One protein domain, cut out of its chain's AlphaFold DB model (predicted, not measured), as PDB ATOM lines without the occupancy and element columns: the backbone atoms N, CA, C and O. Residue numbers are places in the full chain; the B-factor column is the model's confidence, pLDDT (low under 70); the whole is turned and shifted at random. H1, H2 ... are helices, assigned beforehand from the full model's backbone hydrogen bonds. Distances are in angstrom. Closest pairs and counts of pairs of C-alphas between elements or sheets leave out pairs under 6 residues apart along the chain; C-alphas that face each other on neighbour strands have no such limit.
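AT A GLANCE: This is residues 24 to 152 of the 338 residues of a protein of Larimichthys crocea (UniProt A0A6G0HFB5). Look for an elongated block of helices with H1 standing across one end, while H2, H3 and H7 run lengthwise side by side. The hairpin of H2 and H3 makes one side, H8 and H9 make the opposite side, and H4, H5, H6 and H7 fill the space between. The printed part has 129 residues with nine named helices, H1 to H9 in chain order, and no named strand; its class is all helix. It is compact, with a radius of gyration of the C-alphas of 14.3 A, and spans 43 by 25 by 20 A.

IN THESE COORDINATES: Find C-alpha 24 at (-25.210, -42.218, 18.687); from there H1 runs through residues 24 to 37, 20.0 A long. H2, residues 41 to 53, covers 18.2 A, and H3, residues 60 to 73, covers 20.0 A. Then come three shorter helices: H4, residues 77 to 85, H5, residues 88 to 94, and H6, residues 96 to 102. H7, the longest, begins at C-alpha 109 at (13.364, -32.993, 10.587) and spans residues 109 to 126 over 25.9 A. H8 is residues 130 to 138, and H9, residues 140 to 150, runs 15.6 A to C-alpha 150 at (6.244, -43.160, 22.071).

HOW THE PARTS SIT: Start at H1, which touches H4 about perpendicular at 90 degrees; their closest C-alphas, Ala 32 and Thr 78, are 4.9 A apart. With residues 32 to 36 alone H1 touches H2, closest at the C-alphas of Phe 36 and Ala 43, 5.3 A. H2 and H3 are a helical hairpin at a shallow tilt of 14 degrees, closest at the C-alphas of Val 46 and Ala 73, 6.2 A. H3 and H7 touch and run the same way at a shallow tilt of 23 degrees, with the C-alphas of Cys 64 and Leu 114 closest, 4.7 A. H2 and H5 only just touch, with 3 pairs of C-alphas within 8 A, closest at Leu 50 and Gly 88, 6.5 A. H6 and H9 touch at the C-alphas of Leu 102 and Ser 145, 5.3 A. H7 and H8 are a second helical hairpin, with the C-alphas of Cys 126 and Gln 133 closest, 5.1 A. H8 and H9 touch only at the corner. H1 and H9 are apart. Every O i to N i+4 pair is within hydrogen-bond range in H1, H2, H3, H5, H6, H7, H8 and H9; H4 has 4 of 5.

THE WHOLE: The C-alphas farthest apart, those of Lys 38 and Thr 151, are 44.5 A apart. The printed part has no cut, and no link is long. Mean pLDDT of the printed part is 92.0, and no printed residue is under 70.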
ATOM      1  N   GLU A  24     -26.020 -43.436  18.649       93.25
ATOM      2  CA  GLU A  24     -25.210 -42.218  18.687       93.25
ATOM      3  C   GLU A  24     -24.382 -42.059  17.405       93.25
ATOM      4  O   GLU A  24     -24.346 -40.974  16.820       93.25
ATOM      5  N   ARG A  25     -23.761 -43.140  16.909       94.56
ATOM      6  CA  ARG A  25     -23.036 -43.122  15.630       94.56
ATOM      7  C   ARG A  25     -23.955 -42.701  14.485       94.56
ATOM      8  O   ARG A  25     -23.609 -41.785  13.738       94.56
ATOM      9  N   ASP A  26     -25.108 -43.343  14.351       96.12
ATOM     10  CA  ASP A  26     -26.034 -43.091  13.247       96.12
ATOM     11  C   ASP A  26     -26.584 -41.652  13.299       96.12
ATOM     12  O   ASP A  26     -26.687 -40.970  12.274       96.12
ATOM     13  N   SER A  27     -26.850 -41.140  14.506       96.50
ATOM     14  CA  SER A  27     -27.235 -39.745  14.747       96.50
ATOM     15  C   SER A  27     -26.147 -38.758  14.306       96.50
ATOM     16  O   SER A  27     -26.430 -37.793  13.582       96.50
ATOM     17  N   GLN A  28     -24.889 -39.011  14.684       96.81
ATOM     18  CA  GLN A  28     -23.745 -38.186  14.288       96.81
ATOM     19  C   GLN A  28     -23.576 -38.144  12.767       96.81
ATOM     20  O   GLN A  28     -23.348 -37.070  12.205       96.81
ATOM     21  N   GLU A  29     -23.688 -39.291  12.097       97.19
ATOM     22  CA  GLU A  29     -23.503 -39.412  10.647       97.19
ATOM     23  C   GLU A  29     -24.627 -38.726   9.871       97.19
ATOM     24  O   GLU A  29     -24.361 -37.956   8.943       97.19
ATOM     25  N   MET A  30     -25.875 -38.907  10.308       96.69
ATOM     26  CA  MET A  30     -27.020 -38.205   9.734       96.69
ATOM     27  C   MET A  30     -26.889 -36.684   9.897       96.69
ATOM     28  O   MET A  30     -27.099 -35.941   8.936       96.69
ATOM     29  N   ASN A  31     -26.520 -36.200  11.088       96.12
ATOM     30  CA  ASN A  31     -26.325 -34.769  11.333       96.12
ATOM     31  C   ASN A  31     -25.196 -34.200  10.462       96.12
ATOM     32  O   ASN A  31     -25.361 -33.153   9.830       96.12
ATOM     33  N   ALA A  32     -24.070 -34.914  10.391       96.25
ATOM     34  CA  ALA A  32     -22.916 -34.529   9.593       96.25
ATOM     35  C   ALA A  32     -23.269 -34.366   8.111       96.25
ATOM     36  O   ALA A  32     -22.971 -33.319   7.528       96.25
ATOM     37  N   MET A  33     -23.967 -35.347   7.531       94.94
ATOM     38  CA  MET A  33     -24.395 -35.286   6.134       94.94
ATOM     39  C   MET A  33     -25.376 -34.132   5.897       94.94
ATOM     40  O   MET A  33     -25.185 -33.338   4.983       94.94
ATOM     41  N   GLN A  34     -26.360 -33.941   6.782       95.88
ATOM     42  CA  GLN A  34     -27.315 -32.835   6.651       95.88
ATOM     43  C   GLN A  34     -26.654 -31.453   6.702       95.88
ATOM     44  O   GLN A  34     -27.100 -30.536   6.012       95.88
ATOM     45  N   ARG A  35     -25.633 -31.257   7.548       94.06
ATOM     46  CA  ARG A  35     -24.903 -29.979   7.604       94.06
ATOM     47  C   ARG A  35     -24.084 -29.756   6.339       94.06
ATOM     48  O   ARG A  35     -24.060 -28.636   5.834       94.06
ATOM     49  N   PHE A  36     -23.482 -30.814   5.805       92.88
ATOM     50  CA  PHE A  36     -22.787 -30.751   4.527       92.88
ATOM     51  C   PHE A  36     -23.736 -30.411   3.365       92.88
ATOM     52  O   PHE A  36     -23.469 -29.461   2.635       92.88
ATOM     53  N   ASP A  37     -24.884 -31.085   3.259       94.00
ATOM     54  CA  ASP A  37     -25.880 -30.852   2.199       94.00
ATOM     55  C   ASP A  37     -26.457 -29.428   2.223       94.00
ATOM     56  O   ASP A  37     -26.811 -28.861   1.189       94.00
ATOM     57  N   LYS A  38     -26.526 -28.816   3.411       94.31
ATOM     58  CA  LYS A  38     -26.933 -27.414   3.596       94.31
ATOM     59  C   LYS A  38     -25.840 -26.406   3.228       94.31
ATOM     60  O   LYS A  38     -26.085 -25.205   3.327       94.31
ATOM     61  N   GLY A  39     -24.658 -26.868   2.825       92.00
ATOM     62  CA  GLY A  39     -23.530 -26.018   2.464       92.00
ATOM     63  C   GLY A  39     -22.882 -25.326   3.662       92.00
ATOM     64  O   GLY A  39     -22.375 -24.217   3.512       92.00
ATOM     65  N   ASP A  40     -22.910 -25.940   4.853       93.12
ATOM     66  CA  ASP A  40     -22.197 -25.411   6.020       93.12
ATOM     67  C   ASP A  40     -20.704 -25.226   5.680       93.12
ATOM     68  O   ASP A  40     -20.023 -26.144   5.210       93.12
ATOM     69  N   GLU A  41     -20.193 -24.010   5.880       91.88
ATOM     70  CA  GLU A  41     -18.838 -23.621   5.473       91.88
ATOM     71  C   GLU A  41     -17.761 -24.472   6.162       91.88
ATOM     72  O   GLU A  41     -16.771 -24.865   5.543       91.88
ATOM     73  N   LYS A  42     -17.964 -24.828   7.437       89.31
ATOM     74  CA  LYS A  42     -17.010 -25.664   8.173       89.31
ATOM     75  C   LYS A  42     -17.023 -27.093   7.642       89.31
ATOM     76  O   LYS A  42     -15.961 -27.677   7.433       89.31
ATOM     77  N   ALA A  43     -18.216 -27.631   7.377       90.25
ATOM     78  CA  ALA A  43     -18.385 -28.966   6.810       90.25
ATOM     79  C   ALA A  43     -17.722 -29.087   5.428       90.25
ATOM     80  O   ALA A  43     -16.932 -29.999   5.187       90.25
ATOM     81  N   THR A  44     -17.993 -28.133   4.536       93.75
ATOM     82  CA  THR A  44     -17.422 -28.101   3.179       93.75
ATOM     83  C   THR A  44     -15.903 -27.905   3.189       93.75
ATOM     84  O   THR A  44     -15.194 -28.555   2.419       93.75
ATOM     85  N   THR A  45     -15.379 -27.090   4.110       96.00
ATOM     86  CA  THR A  45     -13.932 -26.881   4.280       96.00
ATOM     87  C   THR A  45     -13.199 -28.173   4.637       96.00
ATOM     88  O   THR A  45     -12.158 -28.461   4.046       96.00
ATOM     89  N   VAL A  46     -13.739 -28.982   5.559       96.75
ATOM     90  CA  VAL A  46     -13.136 -30.272   5.940       96.75
ATOM     91  C   VAL A  46     -12.993 -31.186   4.721       96.75
ATOM     92  O   VAL A  46     -11.913 -31.733   4.495       96.75
ATOM     93  N   LEU A  47     -14.034 -31.309   3.893       95.88
ATOM     94  CA  LEU A  47     -13.998 -32.174   2.710       95.88
ATOM     95  C   LEU A  47     -13.010 -31.674   1.651       95.88
ATOM     96  O   LEU A  47     -12.228 -32.465   1.127       95.88
ATOM     97  N   HIS A  48     -12.980 -30.366   1.387       96.06
ATOM     98  CA  HIS A  48     -12.027 -29.771   0.440       96.06
ATOM     99  C   HIS A  48     -10.569 -29.998   0.856       96.06
ATOM    100  O   HIS A  48      -9.690 -30.249   0.028       96.06
ATOM    101  N   LEU A  49     -10.287 -29.917   2.158       97.69
ATOM    102  CA  LEU A  49      -8.955 -30.196   2.690       97.69
ATOM    103  C   LEU A  49      -8.585 -31.675   2.539       97.69
ATOM    104  O   LEU A  49      -7.459 -31.971   2.142       97.69
ATOM    105  N   LEU A  50      -9.520 -32.594   2.794       97.31
ATOM    106  CA  LEU A  50      -9.307 -34.031   2.587       97.31
ATOM    107  C   LEU A  50      -9.044 -34.362   1.115       97.31
ATOM    108  O   LEU A  50      -8.119 -35.114   0.816       97.31
ATOM    109  N   GLU A  51      -9.782 -33.745   0.192       96.25
ATOM    110  CA  GLU A  51      -9.542 -33.895  -1.245       96.25
ATOM    111  C   GLU A  51      -8.121 -33.445  -1.615       96.25
ATOM    112  O   GLU A  51      -7.384 -34.172  -2.281       96.25
ATOM    113  N   LYS A  52      -7.673 -32.287  -1.116       96.38
ATOM    114  CA  LYS A  52      -6.292 -31.825  -1.327       96.38
ATOM    115  C   LYS A  52      -5.260 -32.778  -0.723       96.38
ATOM    116  O   LYS A  52      -4.245 -33.054  -1.364       96.38
ATOM    117  N   LEU A  53      -5.498 -33.275   0.486       96.69
ATOM    118  CA  LEU A  53      -4.593 -34.188   1.190       96.69
ATOM    119  C   LEU A  53      -4.534 -35.586   0.558       96.69
ATOM    120  O   LEU A  53      -3.564 -36.305   0.778       96.69
ATOM    121  N   SER A  54      -5.522 -35.959  -0.259       95.62
ATOM    122  CA  SER A  54      -5.527 -37.231  -0.993       95.62
ATOM    123  C   SER A  54      -4.486 -37.306  -2.119       95.62
ATOM    124  O   SER A  54      -4.171 -38.399  -2.593       95.62
ATOM    125  N   LYS A  55      -3.926 -36.164  -2.543       95.06
ATOM    126  CA  LYS A  55      -2.908 -36.106  -3.600       95.06
ATOM    127  C   LYS A  55      -1.650 -36.867  -3.185       95.06
ATOM    128  O   LYS A  55      -1.098 -36.616  -2.120       95.06
ATOM    129  N   ALA A  56      -1.186 -37.753  -4.060       91.75
ATOM    130  CA  ALA A  56       0.054 -38.497  -3.877       91.75
ATOM    131  C   ALA A  56       1.295 -37.664  -4.257       91.75
ATOM    132  O   ALA A  56       1.188 -36.565  -4.810       91.75
ATOM    133  N   GLU A  57       2.476 -38.217  -3.954       88.56
ATOM    134  CA  GLU A  57       3.790 -37.722  -4.408       88.56
ATOM    135  C   GLU A  57       4.128 -36.280  -3.987       88.56
ATOM    136  O   GLU A  57       4.951 -35.608  -4.604       88.56
ATOM    137  N   GLN A  58       3.506 -35.790  -2.914       95.12
ATOM    138  CA  GLN A  58       3.867 -34.509  -2.306       95.12
ATOM    139  C   GLN A  58       5.003 -34.665  -1.286       95.12
ATOM    140  O   GLN A  58       5.205 -35.734  -0.710       95.12
ATOM    141  N   MET A  59       5.721 -33.571  -1.041       92.62
ATOM    142  CA  MET A  59       6.785 -33.497  -0.034       92.62
ATOM    143  C   MET A  59       6.202 -33.525   1.396       92.62
ATOM    144  O   MET A  59       5.070 -33.070   1.578       92.62
ATOM    145  N   PRO A  60       6.955 -33.949   2.432       93.44
ATOM    146  CA  PRO A  60       6.463 -33.990   3.816       93.44
ATOM    147  C   PRO A  60       5.812 -32.680   4.286       93.44
ATOM    148  O   PRO A  60       4.693 -32.700   4.795       93.44
ATOM    149  N   LEU A  61       6.439 -31.532   3.997       93.81
ATOM    150  CA  LEU A  61       5.940 -30.201   4.373       93.81
ATOM    151  C   LEU A  61       4.547 -29.867   3.810       93.81
ATOM    152  O   LEU A  61       3.788 -29.145   4.460       93.81
ATOM    153  N   TYR A  62       4.183 -30.399   2.636       96.38
ATOM    154  CA  TYR A  62       2.830 -30.244   2.089       96.38
ATOM    155  C   TYR A  62       1.794 -30.863   3.029       96.38
ATOM    156  O   TYR A  62       0.786 -30.236   3.359       96.38
ATOM    157  N   TYR A  63       2.067 -32.084   3.493       96.75
ATOM    158  CA  TYR A  63       1.186 -32.782   4.416       96.75
ATOM    159  C   TYR A  63       1.231 -32.167   5.816       96.75
ATOM    160  O   TYR A  63       0.175 -32.073   6.433       96.75
ATOM    161  N   CYS A  64       2.389 -31.684   6.293       94.56
ATOM    162  CA  CYS A  64       2.480 -30.970   7.574       94.56
ATOM    163  C   CYS A  64       1.495 -29.799   7.603       94.56
ATOM    164  O   CYS A  64       0.598 -29.746   8.443       94.56
ATOM    165  N   GLY A  65       1.613 -28.897   6.621       95.94
ATOM    166  CA  GLY A  65       0.735 -27.735   6.518       95.94
ATOM    167  C   GLY A  65      -0.727 -28.132   6.326       95.94
ATOM    168  O   GLY A  65      -1.610 -27.578   6.978       95.94
ATOM    169  N   GLY A  66      -1.001 -29.121   5.472       97.31
ATOM    170  CA  GLY A  66      -2.365 -29.574   5.216       97.31
ATOM    171  C   GLY A  66      -3.048 -30.192   6.444       97.31
ATOM    172  O   GLY A  66      -4.208 -29.878   6.708       97.31
ATOM    173  N   PHE A  67      -2.348 -31.019   7.224       97.44
ATOM    174  CA  PHE A  67      -2.895 -31.617   8.446       97.44
ATOM    175  C   PHE A  67      -3.037 -30.610   9.590       97.44
ATOM    176  O   PHE A  67      -3.996 -30.707  10.356       97.44
ATOM    177  N   GLU A  68      -2.148 -29.622   9.695       96.06
ATOM    178  CA  GLU A  68      -2.287 -28.529  10.666       96.06
ATOM    179  C   GLU A  68      -3.533 -27.677  10.351       96.06
ATOM    180  O   GLU A  68      -4.364 -27.447  11.229       96.06
ATOM    181  N   ILE A  69      -3.745 -27.307   9.080       97.38
ATOM    182  CA  ILE A  69      -4.955 -26.583   8.649       97.38
ATOM    183  C   ILE A  69      -6.213 -27.428   8.890       97.38
ATOM    184  O   ILE A  69      -7.218 -26.923   9.390       97.38
ATOM    185  N   LEU A  70      -6.167 -28.727   8.578       98.06
ATOM    186  CA  LEU A  70      -7.290 -29.631   8.827       98.06
ATOM    187  C   LEU A  70      -7.608 -29.755  10.323       98.06
ATOM    188  O   LEU A  70      -8.780 -29.751  10.697       98.06
ATOM    189  N   SER A  71      -6.589 -29.803  11.183       96.75
ATOM    190  CA  SER A  71      -6.767 -29.842  12.640       96.75
ATOM    191  C   SER A  71      -7.493 -28.602  13.161       96.75
ATOM    192  O   SER A  71      -8.304 -28.703  14.074       96.75
ATOM    193  N   GLN A  72      -7.237 -27.436  12.565       95.88
ATOM    194  CA  GLN A  72      -7.921 -26.188  12.915       95.88
ATOM    195  C   GLN A  72      -9.352 -26.129  12.363       95.88
ATOM    196  O   GLN A  72     -10.226 -25.532  12.989       95.88
ATOM    197  N   ALA A  73      -9.610 -26.756  11.211       96.31
ATOM    198  CA  ALA A  73     -10.942 -26.818  10.609       96.31
ATOM    199  C   ALA A  73     -11.897 -27.758  11.370       96.31
ATOM    200  O   ALA A  73     -13.099 -27.492  11.451       96.31
ATOM    201  N   VAL A  74     -11.381 -28.845  11.955       96.94
ATOM    202  CA  VAL A  74     -12.180 -29.790  12.749       96.94
ATOM    203  C   VAL A  74     -12.405 -29.238  14.159       96.94
ATOM    204  O   VAL A  74     -11.651 -29.506  15.087       96.94
ATOM    205  N   THR A  75     -13.469 -28.448  14.324       94.12
ATOM    206  CA  THR A  75     -13.777 -27.784  15.609       94.12
ATOM    207  C   THR A  75     -14.871 -28.454  16.441       94.12
ATOM    208  O   THR A  75     -15.044 -28.106  17.606       94.12
ATOM    209  N   ASP A  76     -15.645 -29.367  15.854       94.31
ATOM    210  CA  ASP A  76     -16.824 -29.972  16.479       94.31
ATOM    211  C   ASP A  76     -17.046 -31.428  16.030       94.31
ATOM    212  O   ASP A  76     -16.366 -31.943  15.138       94.31
ATOM    213  N   CYS A  77     -18.026 -32.090  16.654       95.38
ATOM    214  CA  CYS A  77     -18.413 -33.467  16.340       95.38
ATOM    215  C   CYS A  77     -18.778 -33.643  14.852       95.38
ATOM    216  O   CYS A  77     -18.407 -34.642  14.242       95.38
ATOM    217  N   THR A  78     -19.417 -32.644  14.229       96.62
ATOM    218  CA  THR A  78     -19.716 -32.647  12.789       96.62
ATOM    219  C   THR A  78     -18.436 -32.798  11.960       96.62
ATOM    220  O   THR A  78     -18.354 -33.707  11.134       96.62
ATOM    221  N   GLY A  79     -17.419 -31.961  12.192       97.31
ATOM    222  CA  GLY A  79     -16.137 -32.057  11.487       97.31
ATOM    223  C   GLY A  79     -15.414 -33.388  11.729       97.31
ATOM    224  O   GLY A  79     -14.864 -33.969  10.793       97.31
ATOM    225  N   GLN A  80     -15.461 -33.909  12.960       98.06
ATOM    226  CA  GLN A  80     -14.873 -35.208  13.317       98.06
ATOM    227  C   GLN A  80     -15.536 -36.370  12.564       98.06
ATOM    228  O   GLN A  80     -14.854 -37.292  12.110       98.06
ATOM    229  N   THR A  81     -16.860 -36.332  12.422       97.88
ATOM    230  CA  THR A  81     -17.625 -37.364  11.719       97.88
ATOM    231  C   THR A  81     -17.414 -37.274  10.212       97.88
ATOM    232  O   THR A  81     -17.117 -38.285   9.573       97.88
ATOM    233  N   LEU A  82     -17.444 -36.063   9.643       97.88
ATOM    234  CA  LEU A  82     -17.123 -35.846   8.230       97.88
ATOM    235  C   LEU A  82     -15.710 -36.320   7.889       97.88
ATOM    236  O   LEU A  82     -15.516 -36.899   6.822       97.88
ATOM    237  N   PHE A  83     -14.750 -36.145   8.801       97.94
ATOM    238  CA  PHE A  83     -13.399 -36.660   8.620       97.94
ATOM    239  C   PHE A  83     -13.379 -38.170   8.357       97.94
ATOM    240  O   PHE A  83     -12.772 -38.588   7.368       97.94
ATOM    241  N   ARG A  84     -14.050 -39.011   9.168       96.62
ATOM    242  CA  ARG A  84     -14.027 -40.460   8.877       96.62
ATOM    243  C   ARG A  84     -14.861 -40.837   7.670       96.62
ATOM    244  O   ARG A  84     -14.418 -41.691   6.908       96.62
ATOM    245  N   LEU A  85     -16.034 -40.219   7.494       96.56
ATOM    246  CA  LEU A  85     -16.938 -40.567   6.393       96.56
ATOM    247  C   LEU A  85     -16.293 -40.287   5.030       96.56
ATOM    248  O   LEU A  85     -16.599 -40.957   4.051       96.56
ATOM    249  N   ASN A  86     -15.347 -39.347   4.987       96.25
ATOM    250  CA  ASN A  86     -14.624 -38.953   3.782       96.25
ATOM    251  C   ASN A  86     -13.184 -39.484   3.764       96.25
ATOM    252  O   ASN A  86     -12.264 -38.806   3.311       96.25
ATOM    253  N   ASN A  87     -12.984 -40.716   4.241       94.75
ATOM    254  CA  ASN A  87     -11.720 -41.452   4.137       94.75
ATOM    255  C   ASN A  87     -10.518 -40.797   4.843       94.75
ATOM    256  O   ASN A  87      -9.377 -41.134   4.526       94.75
ATOM    257  N   GLY A  88     -10.726 -39.912   5.821       95.94
ATOM    258  CA  GLY A  88      -9.639 -39.194   6.494       95.94
ATOM    259  C   GLY A  88      -8.589 -40.112   7.128       95.94
ATOM    260  O   GLY A  88      -7.390 -39.896   6.954       95.94
ATOM    261  N   PHE A  89      -9.013 -41.196   7.787       94.88
ATOM    262  CA  PHE A  89      -8.082 -42.202   8.316       94.88
ATOM    263  C   PHE A  89      -7.300 -42.910   7.204       94.88
ATOM    264  O   PHE A  89      -6.089 -43.091   7.330       94.88
ATOM    265  N   SER A  90      -7.974 -43.261   6.106       93.06
ATOM    266  CA  SER A  90      -7.367 -43.927   4.951       93.06
ATOM    267  C   SER A  90      -6.358 -43.033   4.233       93.06
ATOM    268  O   SER A  90      -5.326 -43.529   3.796       93.06
ATOM    269  N   ILE A  91      -6.605 -41.721   4.145       93.94
ATOM    270  CA  ILE A  91      -5.650 -40.756   3.577       93.94
ATOM    271  C   ILE A  91      -4.331 -40.798   4.357       93.94
ATOM    272  O   ILE A  91      -3.263 -40.834   3.754       93.94
ATOM    273  N   ILE A  92      -4.392 -40.867   5.688       93.00
ATOM    274  CA  ILE A  92      -3.194 -40.939   6.535       93.00
ATOM    275  C   ILE A  92      -2.505 -42.304   6.401       93.00
ATOM    276  O   ILE A  92      -1.286 -42.370   6.261       93.00
ATOM    277  N   SER A  93      -3.265 -43.402   6.442       91.25
ATOM    278  CA  SER A  93      -2.685 -44.751   6.475       91.25
ATOM    279  C   SER A  93      -2.209 -45.269   5.120       91.25
ATOM    280  O   SER A  93      -1.323 -46.120   5.081       91.25
ATOM    281  N   SER A  94      -2.810 -44.808   4.023       90.81
ATOM    282  CA  SER A  94      -2.563 -45.329   2.672       90.81
ATOM    283  C   SER A  94      -1.621 -44.451   1.853       90.81
ATOM    284  O   SER A  94      -1.093 -44.914   0.847       90.81
ATOM    285  N   ASN A  95      -1.390 -43.200   2.259       93.25
ATOM    286  CA  ASN A  95      -0.434 -42.332   1.583       93.25
ATOM    287  C   ASN A  95       1.000 -42.765   1.916       93.25
ATOM    288  O   ASN A  95       1.403 -42.750   3.079       93.25
ATOM    289  N   ASP A  96       1.781 -43.140   0.902       92.00
ATOM    290  CA  ASP A  96       3.119 -43.699   1.104       92.00
ATOM    291  C   ASP A  96       4.086 -42.741   1.798       92.00
ATOM    292  O   ASP A  96       4.862 -43.184   2.648       92.00
ATOM    293  N   MET A  97       4.012 -41.439   1.502       92.44
ATOM    294  CA  MET A  97       4.876 -40.450   2.146       92.44
ATOM    295  C   MET A  97       4.532 -40.319   3.630       92.44
ATOM    296  O   MET A  97       5.411 -40.454   4.483       92.44
ATOM    297  N   VAL A  98       3.245 -40.135   3.944       93.38
ATOM    298  CA  VAL A  98       2.760 -40.001   5.327       93.38
ATOM    299  C   VAL A  98       3.044 -41.274   6.123       93.38
ATOM    300  O   VAL A  98       3.626 -41.214   7.206       93.38
ATOM    301  N   ARG A  99       2.725 -42.442   5.557       92.06
ATOM    302  CA  ARG A  99       2.986 -43.749   6.168       92.06
ATOM    303  C   ARG A  99       4.477 -43.975   6.418       92.06
ATOM    304  O   ARG A  99       4.836 -44.493   7.471       92.06
ATOM    305  N   SER A 100       5.350 -43.614   5.476       90.62
ATOM    306  CA  SER A 100       6.801 -43.773   5.640       90.62
ATOM    307  C   SER A 100       7.345 -42.937   6.799       90.62
ATOM    308  O   SER A 100       8.154 -43.446   7.578       90.62
ATOM    309  N   CYS A 101       6.868 -41.695   6.936       90.38
ATOM    310  CA  CYS A 101       7.265 -40.802   8.025       90.38
ATOM    311  C   CYS A 101       6.764 -41.324   9.377       90.38
ATOM    312  O   CYS A 101       7.543 -41.454  10.316       90.38
ATOM    313  N   LEU A 102       5.485 -41.709   9.458       89.19
ATOM    314  CA  LEU A 102       4.864 -42.216  10.688       89.19
ATOM    315  C   LEU A 102       5.520 -43.493  11.231       89.19
ATOM    316  O   LEU A 102       5.647 -43.661  12.444       89.19
ATOM    317  N   LEU A 103       5.978 -44.371  10.336       87.50
ATOM    318  CA  LEU A 103       6.729 -45.579  10.689       87.50
ATOM    319  C   LEU A 103       8.226 -45.310  10.932       87.50
ATOM    320  O   LEU A 103       8.996 -46.259  11.059       87.50
ATOM    321  N   GLN A 104       8.647 -44.039  10.966       80.38
ATOM    322  CA  GLN A 104      10.029 -43.594  11.186       80.38
ATOM    323  C   GLN A 104      11.049 -44.305  10.282       80.38
ATOM    324  O   GLN A 104      12.162 -44.623  10.696       80.38
ATOM    325  N   LYS A 105      10.684 -44.553   9.013       78.94
ATOM    326  CA  LYS A 105      11.632 -45.074   8.008       78.94
ATOM    327  C   LYS A 105      12.692 -44.040   7.621       78.94
ATOM    328  O   LYS A 105      13.725 -44.396   7.059       78.94
ATOM    329  N   THR A 106      12.410 -42.774   7.905       72.81
ATOM    330  CA  THR A 106      13.266 -41.608   7.705       72.81
ATOM    331  C   THR A 106      13.322 -40.817   9.013       72.81
ATOM    332  O   THR A 106      12.350 -40.784   9.766       72.81
ATOM    333  N   THR A 107      14.471 -40.210   9.309       72.88
ATOM    334  CA  THR A 107      14.709 -39.447  10.550       72.88
ATOM    335  C   THR A 107      15.076 -37.990  10.270       72.88
ATOM    336  O   THR A 107      15.745 -37.352  11.079       72.88
ATOM    337  N   ASP A 108      14.712 -37.470   9.097       84.19
ATOM    338  CA  ASP A 108      14.903 -36.057   8.786       84.19
ATOM    339  C   ASP A 108      13.892 -35.174   9.557       84.19
ATOM    340  O   ASP A 108      12.806 -35.646   9.915       84.19
ATOM    341  N   PRO A 109      14.227 -33.896   9.824       84.25
ATOM    342  CA  PRO A 109      13.364 -32.993  10.587       84.25
ATOM    343  C   PRO A 109      11.957 -32.809  10.001       84.25
ATOM    344  O   PRO A 109      10.992 -32.717  10.760       84.25
ATOM    345  N   ASP A 110      11.816 -32.803   8.672       87.31
ATOM    346  CA  ASP A 110      10.521 -32.599   8.015       87.31
ATOM    347  C   ASP A 110       9.592 -33.806   8.243       87.31
ATOM    348  O   ASP A 110       8.391 -33.642   8.476       87.31
ATOM    349  N   SER A 111      10.147 -35.024   8.246       87.81
ATOM    350  CA  SER A 111       9.424 -36.254   8.596       87.81
ATOM    351  C   SER A 111       8.915 -36.251  10.046       87.81
ATOM    352  O   SER A 111       7.815 -36.744  10.315       87.81
ATOM    353  N   LEU A 112       9.681 -35.689  10.988       84.00
ATOM    354  CA  LEU A 112       9.275 -35.576  12.396       84.00
ATOM    355  C   LEU A 112       8.155 -34.552  12.585       84.00
ATOM    356  O   LEU A 112       7.158 -34.849  13.248       84.00
ATOM    357  N   GLU A 113       8.269 -33.385  11.950       87.62
ATOM    358  CA  GLU A 113       7.220 -32.360  11.986       87.62
ATOM    359  C   GLU A 113       5.900 -32.891  11.401       87.62
ATOM    360  O   GLU A 113       4.810 -32.615  11.919       87.62
ATOM    361  N   LEU A 114       5.981 -33.740  10.369       92.06
ATOM    362  CA  LEU A 114       4.813 -34.422   9.817       92.06
ATOM    363  C   LEU A 114       4.166 -35.360  10.837       92.06
ATOM    364  O   LEU A 114       2.945 -35.333  11.014       92.06
ATOM    365  N   CYS A 115       4.963 -36.164  11.543       89.44
ATOM    366  CA  CYS A 115       4.451 -37.042  12.595       89.44
ATOM    367  C   CYS A 115       3.725 -36.248  13.684       89.44
ATOM    368  O   CYS A 115       2.630 -36.628  14.102       89.44
ATOM    369  N   MET A 116       4.299 -35.120  14.107       85.31
ATOM    370  CA  MET A 116       3.687 -34.235  15.097       85.31
ATOM    371  C   MET A 116       2.371 -33.632  14.599       85.31
ATOM    372  O   MET A 116       1.388 -33.605  15.343       85.31
ATOM    373  N   SER A 117       2.315 -33.220  13.332       92.12
ATOM    374  CA  SER A 117       1.094 -32.713  12.691       92.12
ATOM    375  C   SER A 117      -0.015 -33.774  12.656       92.12
ATOM    376  O   SER A 117      -1.167 -33.487  12.986       92.12
ATOM    377  N   VAL A 118       0.324 -35.030  12.345       93.25
ATOM    378  CA  VAL A 118      -0.633 -36.149  12.365       93.25
ATOM    379  C   VAL A 118      -1.095 -36.477  13.789       93.25
ATOM    380  O   VAL A 118      -2.287 -36.694  14.003       93.25
ATOM    381  N   LEU A 119      -0.198 -36.474  14.781       88.19
ATOM    382  CA  LEU A 119      -0.560 -36.700  16.187       88.19
ATOM    383  C   LEU A 119      -1.536 -35.636  16.707       88.19
ATOM    384  O   LEU A 119      -2.511 -35.970  17.387       88.19
ATOM    385  N   LYS A 120      -1.299 -34.360  16.376       88.50
ATOM    386  CA  LYS A 120      -2.223 -33.259  16.691       88.50
ATOM    387  C   LYS A 120      -3.591 -33.495  16.053       88.50
ATOM    388  O   LYS A 120      -4.601 -33.404  16.752       88.50
ATOM    389  N   LEU A 121      -3.624 -33.866  14.772       95.19
ATOM    390  CA  LEU A 121      -4.867 -34.164  14.066       95.19
ATOM    391  C   LEU A 121      -5.620 -35.329  14.714       95.19
ATOM    392  O   LEU A 121      -6.806 -35.193  15.004       95.19
ATOM    393  N   TRP A 122      -4.943 -36.444  15.010       94.06
ATOM    394  CA  TRP A 122      -5.540 -37.589  15.707       94.06
ATOM    395  C   TRP A 122      -6.114 -37.208  17.068       94.06
ATOM    396  O   TRP A 122      -7.206 -37.656  17.416       94.06
ATOM    397  N   ARG A 123      -5.440 -36.337  17.825       89.31
ATOM    398  CA  ARG A 123      -5.990 -35.813  19.079       89.31
ATOM    399  C   ARG A 123      -7.305 -35.068  18.840       89.31
ATOM    400  O   ARG A 123      -8.264 -35.318  19.564       89.31
ATOM    401  N   VAL A 124      -7.359 -34.175  17.852       94.56
ATOM    402  CA  VAL A 124      -8.556 -33.372  17.547       94.56
ATOM    403  C   VAL A 124      -9.709 -34.251  17.057       94.56
ATOM    404  O   VAL A 124     -10.819 -34.160  17.582       94.56
ATOM    405  N   ILE A 125      -9.450 -35.139  16.096       96.06
ATOM    406  CA  ILE A 125     -10.492 -35.969  15.474       96.06
ATOM    407  C   ILE A 125     -11.036 -37.055  16.413       96.06
ATOM    408  O   ILE A 125     -12.190 -37.451  16.270       96.06
ATOM    409  N   CYS A 126     -10.251 -37.527  17.385       94.69
ATOM    410  CA  CYS A 126     -10.681 -38.552  18.342       94.69
ATOM    411  C   CYS A 126     -11.225 -37.994  19.667       94.69
ATOM    412  O   CYS A 126     -11.810 -38.754  20.445       94.69
ATOM    413  N   CYS A 127     -11.027 -36.707  19.968       90.31
ATOM    414  CA  CYS A 127     -11.434 -36.124  21.246       90.31
ATOM    415  C   CYS A 127     -12.953 -36.241  21.454       90.31
ATOM    416  O   CYS A 127     -13.722 -35.586  20.755       90.31
ATOM    417  N   GLY A 128     -13.369 -37.067  22.421       87.75
ATOM    418  CA  GLY A 128     -14.784 -37.304  22.733       87.75
ATOM    419  C   GLY A 128     -15.572 -38.041  21.644       87.75
ATOM    420  O   GLY A 128     -16.796 -38.016  21.685       87.75
ATOM    421  N   ASN A 129     -14.900 -38.664  20.667       93.06
ATOM    422  CA  ASN A 129     -15.542 -39.391  19.571       93.06
ATOM    423  C   ASN A 129     -15.095 -40.858  19.565       93.06
ATOM    424  O   ASN A 129     -14.038 -41.200  19.022       93.06
ATOM    425  N   ASP A 130     -15.895 -41.717  20.195       91.00
ATOM    426  CA  ASP A 130     -15.555 -43.122  20.444       91.00
ATOM    427  C   ASP A 130     -15.409 -43.931  19.154       91.00
ATOM    428  O   ASP A 130     -14.489 -44.740  19.026       91.00
ATOM    429  N   GLU A 131     -16.248 -43.670  18.149       94.69
ATOM    430  CA  GLU A 131     -16.148 -44.372  16.870       94.69
ATOM    431  C   GLU A 131     -14.857 -43.969  16.129       94.69
ATOM    432  O   GLU A 131     -14.140 -44.836  15.630       94.69
ATOM    433  N   ASN A 132     -14.455 -42.690  16.157       95.81
ATOM    434  CA  ASN A 132     -13.149 -42.269  15.630       95.81
ATOM    435  C   ASN A 132     -11.978 -42.894  16.393       95.81
ATOM    436  O   ASN A 132     -11.006 -43.320  15.769       95.81
ATOM    437  N   GLN A 133     -12.045 -42.973  17.725       91.94
ATOM    438  CA  GLN A 133     -11.026 -43.671  18.519       91.94
ATOM    439  C   GLN A 133     -10.931 -45.143  18.114       91.94
ATOM    440  O   GLN A 133      -9.835 -45.663  17.903       91.94
ATOM    441  N   LYS A 134     -12.072 -45.813  17.948       91.12
ATOM    442  CA  LYS A 134     -12.140 -47.205  17.508       91.12
ATOM    443  C   LYS A 134     -11.527 -47.387  16.120       91.12
ATOM    444  O   LYS A 134     -10.685 -48.268  15.968       91.12
ATOM    445  N   MET A 135     -11.858 -46.542  15.142       93.19
ATOM    446  CA  MET A 135     -11.252 -46.589  13.802       93.19
ATOM    447  C   MET A 135      -9.748 -46.318  13.806       93.19
ATOM    448  O   MET A 135      -8.991 -47.018  13.130       93.19
ATOM    449  N   LEU A 136      -9.291 -45.344  14.597       93.44
ATOM    450  CA  LEU A 136      -7.863 -45.090  14.756       93.44
ATOM    451  C   LEU A 136      -7.147 -46.341  15.281       93.44
ATOM    452  O   LEU A 136      -6.088 -46.712  14.778       93.44
ATOM    453  N   MET A 137      -7.741 -47.006  16.272       88.12
ATOM    454  CA  MET A 137      -7.148 -48.169  16.927       88.12
ATOM    455  C   MET A 137      -7.288 -49.470  16.130       88.12
ATOM    456  O   MET A 137      -6.500 -50.390  16.352       88.12
ATOM    457  N   THR A 138      -8.232 -49.589  15.195       89.31
ATOM    458  CA  THR A 138      -8.293 -50.745  14.285       89.31
ATOM    459  C   THR A 138      -7.252 -50.640  13.171       89.31
ATOM    460  O   THR A 138      -6.722 -51.671  12.743       89.31
ATOM    461  N   CYS A 139      -6.866 -49.422  12.774       88.19
ATOM    462  CA  CYS A 139      -5.830 -49.189  11.771       88.19
ATOM    463  C   CYS A 139      -4.443 -49.690  12.244       88.19
ATOM    464  O   CYS A 139      -3.919 -49.214  13.257       88.19
ATOM    465  N   PRO A 140      -3.812 -50.655  11.540       87.00
ATOM    466  CA  PRO A 140      -2.496 -51.175  11.919       87.00
ATOM    467  C   PRO A 140      -1.397 -50.109  11.889       87.00
ATOM    468  O   PRO A 140      -0.625 -50.022  12.840       87.00
ATOM    469  N   VAL A 141      -1.383 -49.264  10.847       88.44
ATOM    470  CA  VAL A 141      -0.386 -48.193  10.686       88.44
ATOM    471  C   VAL A 141      -0.434 -47.252  11.881       88.44
ATOM    472  O   VAL A 141       0.602 -46.976  12.474       88.44
ATOM    473  N   SER A 142      -1.624 -46.811  12.293       87.69
ATOM    474  CA  SER A 142      -1.773 -45.907  13.436       87.69
ATOM    475  C   SER A 142      -1.266 -46.530  14.734       87.69
ATOM    476  O   SER A 142      -0.508 -45.896  15.462       87.69
ATOM    477  N   ARG A 143      -1.622 -47.794  15.009       85.56
ATOM    478  CA  ARG A 143      -1.146 -48.509  16.206       85.56
ATOM    479  C   ARG A 143       0.373 -48.620  16.250       85.56
ATOM    480  O   ARG A 143       0.971 -48.338  17.286       85.56
ATOM    481  N   GLU A 144       0.981 -49.032  15.145       87.12
ATOM    482  CA  GLU A 144       2.430 -49.193  15.032       87.12
ATOM    483  C   GLU A 144       3.149 -47.844  15.159       87.12
ATOM    484  O   GLU A 144       4.079 -47.701  15.950       87.12
ATOM    485  N   SER A 145       2.639 -46.819  14.475       86.00
ATOM    486  CA  SER A 145       3.206 -45.466  14.487       86.00
ATOM    487  C   SER A 145       3.150 -44.827  15.873       86.00
ATOM    488  O   SER A 145       4.129 -44.235  16.309       86.00
ATOM    489  N   ILE A 146       2.044 -44.986  16.615       84.25
ATOM    490  CA  ILE A 146       1.939 -44.496  18.000       84.25
ATOM    491  C   ILE A 146       3.006 -45.147  18.885       84.25
ATOM    492  O   ILE A 146       3.625 -44.462  19.696       84.25
ATOM    493  N   VAL A 147       3.246 -46.455  18.731       82.94
ATOM    494  CA  VAL A 147       4.291 -47.152  19.494       82.94
ATOM    495  C   VAL A 147       5.671 -46.612  19.129       82.94
ATOM    496  O   VAL A 147       6.414 -46.248  20.037       82.94
ATOM    497  N   HIS A 148       5.988 -46.493  17.835       83.12
ATOM    498  CA  HIS A 148       7.263 -45.931  17.379       83.12
ATOM    499  C   HIS A 148       7.489 -44.518  17.900       83.12
ATOM    500  O   HIS A 148       8.574 -44.210  18.395       83.12
ATOM    501  N   LEU A 149       6.461 -43.672  17.822       79.75
ATOM    502  CA  LEU A 149       6.518 -42.303  18.311       79.75
ATOM    503  C   LEU A 149       6.773 -42.296  19.810       79.75
ATOM    504  O   LEU A 149       7.742 -41.677  20.204       79.75
ATOM    505  N   LEU A 150       6.033 -43.065  20.617       82.12
ATOM    506  CA  LEU A 150       6.244 -43.160  22.071       82.12
ATOM    507  C   LEU A 150       7.632 -43.682  22.481       82.12
ATOM    508  O   LEU A 150       8.070 -43.421  23.602       82.12
ATOM    509  N   THR A 151       8.310 -44.431  21.613       80.12
ATOM    510  CA  THR A 151       9.669 -44.943  21.852       80.12
ATOM    511  C   THR A 151      10.776 -44.093  21.227       80.12
ATOM    512  O   THR A 151      11.945 -44.437  21.386       80.12
ATOM    513  N   SER A 152      10.431 -43.027  20.503       80.12
ATOM    514  CA  SER A 152      11.398 -42.138  19.858       80.12
ATOM    515  C   SER A 152      12.035 -41.194  20.873       80.12
ATOM    516  O   SER A 152      11.349 -40.686  21.755       80.12
TER     517      SER A 152